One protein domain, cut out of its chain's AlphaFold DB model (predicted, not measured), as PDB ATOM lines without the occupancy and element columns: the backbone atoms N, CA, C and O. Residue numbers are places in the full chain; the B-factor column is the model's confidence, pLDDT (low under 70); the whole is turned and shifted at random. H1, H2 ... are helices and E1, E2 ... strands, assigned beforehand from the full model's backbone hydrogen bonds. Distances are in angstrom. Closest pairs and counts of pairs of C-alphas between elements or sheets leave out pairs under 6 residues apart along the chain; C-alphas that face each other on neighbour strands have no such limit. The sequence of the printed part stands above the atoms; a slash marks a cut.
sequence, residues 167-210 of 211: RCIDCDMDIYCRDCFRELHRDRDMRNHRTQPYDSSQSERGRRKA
ATOM      1  N   ARG A 167     229.367 123.472 228.485       91.12
ATOM      2  CA  ARG A 167     228.278 122.666 229.044       91.12
ATOM      3  C   ARG A 167     227.461 123.522 230.009       91.12
ATOM      4  O   ARG A 167     228.038 124.121 230.919       91.12
ATOM      5  N   CYS A 168     226.149 123.602 229.819       92.12
ATOM      6  CA  CYS A 168     225.246 124.370 230.675       92.12
ATOM      7  C   CYS A 168     224.681 123.481 231.792       92.12
ATOM      8  O   CYS A 168     223.991 122.512 231.515       92.12
ATOM      9  N   ILE A 169     224.957 123.797 233.062       89.44
ATOM     10  CA  ILE A 169     224.523 122.964 234.204       89.44
ATOM     11  C   ILE A 169     223.010 123.069 234.422       89.44
ATOM     12  O   ILE A 169     222.374 122.109 234.837       89.44
ATOM     13  N   ASP A 170     222.449 124.244 234.147       87.69
ATOM     14  CA  ASP A 170     221.051 124.558 234.442       87.69
ATOM     15  C   ASP A 170     220.117 124.273 233.239       87.69
ATOM     16  O   ASP A 170     218.911 124.484 233.329       87.69
ATOM     17  N   CYS A 171     220.671 123.772 232.127       87.62
ATOM     18  CA  CYS A 171     219.948 123.237 230.964       87.62
ATOM     19  C   CYS A 171     220.321 121.766 230.762       87.62
ATOM     20  O   CYS A 171     220.903 121.426 229.740       87.62
ATOM     21  N   ASP A 172     220.104 120.934 231.780       86.81
ATOM     22  CA  ASP A 172     220.267 119.475 231.693       86.81
ATOM     23  C   ASP A 172     221.614 119.002 231.113       86.81
ATOM     24  O   ASP A 172     221.703 117.966 230.465       86.81
ATOM     25  N   MET A 173     222.696 119.747 231.374       86.12
ATOM     26  CA  MET A 173     224.046 119.440 230.885       86.12
ATOM     27  C   MET A 173     224.202 119.511 229.354       86.12
ATOM     28  O   MET A 173     225.179 118.987 228.818       86.12
ATOM     29  N   ASP A 174     223.324 120.253 228.678       90.06
ATOM     30  CA  ASP A 174     223.398 120.538 227.248       90.06
ATOM     31  C   ASP A 174     224.706 121.236 226.853       90.06
ATOM     32  O   ASP A 174     225.223 122.128 227.547       90.06
ATOM     33  N   ILE A 175     225.207 120.876 225.672       91.12
ATOM     34  CA  ILE A 175     226.443 121.407 225.106       91.12
ATOM     35  C   ILE A 175     226.138 122.490 224.061       91.12
ATOM     36  O   ILE A 175     225.305 122.329 223.171       91.12
ATOM     37  N   TYR A 176     226.865 123.607 224.139       91.75
ATOM     38  CA  TYR A 176     226.712 124.764 223.259       91.75
ATOM     39  C   TYR A 176     228.057 125.281 222.732       91.75
ATOM     40  O   TYR A 176     229.098 125.207 223.396       91.75
ATOM     41  N   CYS A 177     228.030 125.891 221.546       92.56
ATOM     42  CA  CYS A 177     229.099 126.769 221.089       92.56
ATOM     43  C   CYS A 177     228.975 128.146 221.777       92.56
ATOM     44  O   CYS A 177     227.945 128.488 222.370       92.56
ATOM     45  N   ARG A 178     230.027 128.973 221.720       90.69
ATOM     46  CA  ARG A 178     230.040 130.280 222.415       90.69
ATOM     47  C   ARG A 178     228.973 131.246 221.912       90.69
ATOM     48  O   ARG A 178     228.502 132.073 222.693       90.69
ATOM     49  N   ASP A 179     228.637 131.168 220.631       92.00
ATOM     50  CA  ASP A 179     227.706 132.100 220.003       92.00
ATOM     51  C   ASP A 179     226.259 131.685 220.281       92.00
ATOM     52  O   ASP A 179     225.511 132.496 220.829       92.00
ATOM     53  N   CYS A 180     225.909 130.404 220.103       92.06
ATOM     54  CA  CYS A 180     224.593 129.881 220.485       92.06
ATOM     55  C   CYS A 180     224.318 130.037 221.985       92.06
ATOM     56  O   CYS A 180     223.218 130.441 222.360       92.06
ATOM     57  N   PHE A 181     225.313 129.820 222.860       90.94
ATOM     58  CA  PHE A 181     225.132 130.074 224.293       90.94
ATOM     59  C   PHE A 181     224.805 131.549 224.562       90.94
ATOM     60  O   PHE A 181     223.855 131.854 225.277       90.94
ATOM     61  N   ARG A 182     225.542 132.487 223.952       89.62
ATOM     62  CA  ARG A 182     225.326 133.932 224.147       89.62
ATOM     63  C   ARG A 182     223.971 134.407 223.619       89.62
ATOM     64  O   ARG A 182     223.417 135.357 224.169       89.62
ATOM     65  N   GLU A 183     223.478 133.794 222.549       90.38
ATOM     66  CA  GLU A 183     222.200 134.137 221.926       90.38
ATOM     67  C   GLU A 183     221.013 133.571 222.706       90.38
ATOM     68  O   GLU A 183     220.095 134.322 223.035       90.38
ATOM     69  N   LEU A 184     221.068 132.287 223.068       85.31
ATOM     70  CA  LEU A 184     219.982 131.590 223.759       85.31
ATOM     71  C   LEU A 184     219.927 131.909 225.259       85.31
ATOM     72  O   LEU A 184     218.851 131.938 225.846       85.31
ATOM     73  N   HIS A 185     221.064 132.235 225.881       87.62
ATOM     74  CA  HIS A 185     221.145 132.582 227.306       87.62
ATOM     75  C   HIS A 185     221.211 134.099 227.536       87.62
ATOM     76  O   HIS A 185     221.796 134.597 228.503       87.62
ATOM     77  N   ARG A 186     220.606 134.875 226.627       78.62
ATOM     78  CA  ARG A 186     220.560 136.341 226.702       78.62
ATOM     79  C   ARG A 186     219.408 136.872 227.551       78.62
ATOM     80  O   ARG A 186     219.441 138.048 227.929       78.62
ATOM     81  N   ASP A 187     218.405 136.061 227.857       83.31
ATOM     82  CA  ASP A 187     217.225 136.500 228.603       83.31
ATOM     83  C   ASP A 187     217.450 136.516 230.116       83.31
ATOM     84  O   ASP A 187     218.357 135.875 230.640       83.31
ATOM     85  N   ARG A 188     216.652 137.315 230.836       66.62
ATOM     86  CA  ARG A 188     216.854 137.590 232.270       66.62
ATOM     87  C   ARG A 188     216.897 136.318 233.121       66.62
ATOM     88  O   ARG A 188     217.683 136.273 234.064       66.62
ATOM     89  N   ASP A 189     216.093 135.324 232.763       74.81
ATOM     90  CA  ASP A 189     215.981 134.067 233.503       74.81
ATOM     91  C   ASP A 189     217.126 133.096 233.152       74.81
ATOM     92  O   ASP A 189     217.636 132.411 234.031       74.81
ATOM     93  N   MET A 190     217.633 133.150 231.914       76.94
ATOM     94  CA  MET A 190     218.684 132.257 231.397       76.94
ATOM     95  C   MET A 190     220.112 132.814 231.559       76.94
ATOM     96  O   MET A 190     221.093 132.083 231.448       76.94
ATOM     97  N   ARG A 191     220.268 134.114 231.854       75.81
ATOM     98  CA  ARG A 191     221.577 134.785 232.026       75.81
ATOM     99  C   ARG A 191     222.410 134.263 233.188       75.81
ATOM    100  O   ARG A 191     223.624 134.450 233.191       75.81
ATOM    101  N   ASN A 192     221.755 133.689 234.191       82.00
ATOM    102  CA  ASN A 192     222.412 133.210 235.406       82.00
ATOM    103  C   ASN A 192     222.777 131.729 235.326       82.00
ATOM    104  O   ASN A 192     223.254 131.178 236.320       82.00
ATOM    105  N   HIS A 193     222.565 131.102 234.168       90.25
ATOM    106  CA  HIS A 193     222.922 129.712 233.977       90.25
ATOM    107  C   HIS A 193     224.437 129.538 234.086       90.25
ATOM    108  O   HIS A 193     225.229 130.231 233.437       90.25
ATOM    109  N   ARG A 194     224.849 128.616 234.948       87.62
ATOM    110  CA  ARG A 194     226.247 128.291 235.193       87.62
ATOM    111  C   ARG A 194     226.742 127.370 234.093       87.62
ATOM    112  O   ARG A 194     226.112 126.367 233.766       87.62
ATOM    113  N   THR A 195     227.913 127.696 233.562       90.81
ATOM    114  CA  THR A 195     228.570 126.904 232.524       90.81
ATOM    115  C   THR A 195     229.870 126.304 233.022       90.81
ATOM    116  O   THR A 195     230.570 126.893 233.851       90.81
ATOM    117  N   GLN A 196     230.200 125.129 232.496       89.56
ATOM    118  CA  GLN A 196     231.511 124.505 232.625       89.56
ATOM    119  C   GLN A 196     232.194 124.469 231.254       89.56
ATOM    120  O   GLN A 196     231.514 124.276 230.240       89.56
ATOM    121  N   PRO A 197     233.522 124.666 231.189       88.06
ATOM    122  CA  PRO A 197     234.258 124.454 229.953       88.06
ATOM    123  C   PRO A 197     234.143 122.982 229.553       88.06
ATOM    124  O   PRO A 197     234.370 122.094 230.373       88.06
ATOM    125  N   TYR A 198     233.796 122.745 228.295       85.06
ATOM    126  CA  TYR A 198     233.689 121.412 227.727       85.06
ATOM    127  C   TYR A 198     234.724 121.264 226.610       85.06
ATOM    128  O   TYR A 198     234.907 122.172 225.802       85.06
ATOM    129  N   ASP A 199     235.450 120.150 226.619       77.94
ATOM    130  CA  ASP A 199     236.494 119.840 225.644       77.94
ATOM    131  C   ASP A 199     236.169 118.489 225.009       77.94
ATOM    132  O   ASP A 199     236.365 117.439 225.629       77.94
ATOM    133  N   SER A 200     235.692 118.529 223.766       66.69
ATOM    134  CA  SER A 200     235.384 117.345 222.959       66.69
ATOM    135  C   SER A 200     236.616 116.462 222.698       66.69
ATOM    136  O   SER A 200     236.482 115.297 222.350       66.69
ATOM    137  N   SER A 201     237.846 116.936 222.950       65.56
ATOM    138  CA  SER A 201     239.056 116.103 222.839       65.56
ATOM    139  C   SER A 201     239.259 115.123 224.005       65.56
ATOM    140  O   SER A 201     240.213 114.332 223.989       65.56
ATOM    141  N   GLN A 202     238.426 115.180 225.053       56.66
ATOM    142  CA  GLN A 202     238.489 114.236 226.175       56.66
ATOM    143  C   GLN A 202     237.645 112.973 225.955       56.66
ATOM    144  O   GLN A 202     238.046 111.913 226.444       56.66
ATOM    145  N   SER A 203     236.577 113.031 225.150       53.56
ATOM    146  CA  SER A 203     235.776 111.854 224.771       53.56
ATOM    147  C   SER A 203     236.591 110.867 223.911       53.56
ATOM    148  O   SER A 203     236.576 109.655 224.142       53.56
ATOM    149  N   GLU A 204     237.448 111.372 223.011       51.91
ATOM    150  CA  GLU A 204     238.389 110.550 222.234       51.91
ATOM    151  C   GLU A 204     239.475 109.880 223.098       51.91
ATOM    152  O   GLU A 204     239.967 108.796 222.765       51.91
ATOM    153  N   ARG A 205     239.872 110.490 224.225       49.97
ATOM    154  CA  ARG A 205     240.898 109.926 225.128       49.97
ATOM    155  C   ARG A 205     240.355 108.813 226.021       49.97
ATOM    156  O   ARG A 205     241.134 107.929 226.380       49.97
ATOM    157  N   GLY A 206     239.060 108.828 226.342       47.44
ATOM    158  CA  GLY A 206     238.379 107.716 227.015       47.44
ATOM    159  C   GLY A 206     238.322 106.469 226.130       47.44
ATOM    160  O   GLY A 206     238.683 105.376 226.562       47.44
ATOM    161  N   ARG A 207     238.022 106.648 224.837       48.56
ATOM    162  CA  ARG A 207     237.894 105.544 223.869       48.56
ATOM    163  C   ARG A 207     239.224 104.855 223.528       48.56
ATOM    164  O   ARG A 207     239.250 103.656 223.272       48.56
ATOM    165  N   ARG A 208     240.351 105.580 223.570       46.50
ATOM    166  CA  ARG A 208     241.703 105.036 223.297       46.50
ATOM    167  C   ARG A 208     242.327 104.269 224.467       46.50
ATOM    168  O   ARG A 208     243.341 103.613 224.261       46.50
ATOM    169  N   LYS A 209     241.760 104.352 225.676       41.94
ATOM    170  CA  LYS A 209     242.205 103.566 226.842       41.94
ATOM    171  C   LYS A 209     241.536 102.188 226.943       41.94
ATOM    172  O   LYS A 209     241.934 101.401 227.794       41.94
ATOM    173  N   ALA A 210     240.569 101.897 226.069       48.31
ATOM    174  CA  ALA A 210     239.865 100.618 225.973       48.31
ATOM    175  C   ALA A 210     240.289  99.778 224.740       48.31
ATOM    176  O   ALA A 210     239.503  98.980 224.230       48.31
TER     177      ALA A 210
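What this domain is: This is residues 167 to 210 of the 211 residues of an uncharacterized protein of Euroglyphus maynei (UniProt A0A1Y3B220). There is little regular structure here: a small body made largely of loops, residues 167 to 199, with the short helix H1 in it, and a tail, residues 200 to 210, that sticks out with H2. The 44 printed residues hold two named helices and one named strand, in the order H1, E1, H2; the class is mostly helix, with only 15 residues in named elements. The whole is loose, with a radius of gyration of the C-alphas of 13.1 A and spans of 44 by 18 by 12 A.

How they stand to each other: Look first at residues 167 to 168, which pair antiparallel with residues 195 to 196 of E1, residues 195 to 197; E1 pairs with no named strand. H1, residues 178 to 184, is apart from E1 and from H2, residues 203 to 207; E1 and H2 are apart too. In both helices every O i to N i+4 pair is within hydrogen-bond range.

Where its parts are: Find C-alpha 178 at (230.040, 130.280, 222.415); from there H1 runs 10.2 A to C-alpha 184. E1 and H2 each measure 6.7 A, and H2 ends at C-alpha 207, (237.894, 105.544, 223.869).

The domain as a whole: The C-alphas farthest apart, of Arg 188 and Ala 210, are 44.0 A apart. The printed part has no cut, H1 to E1 is a short link and E1 to H2 a tight one. Confidence is under 70 at residue 188 and residues 200 to 210.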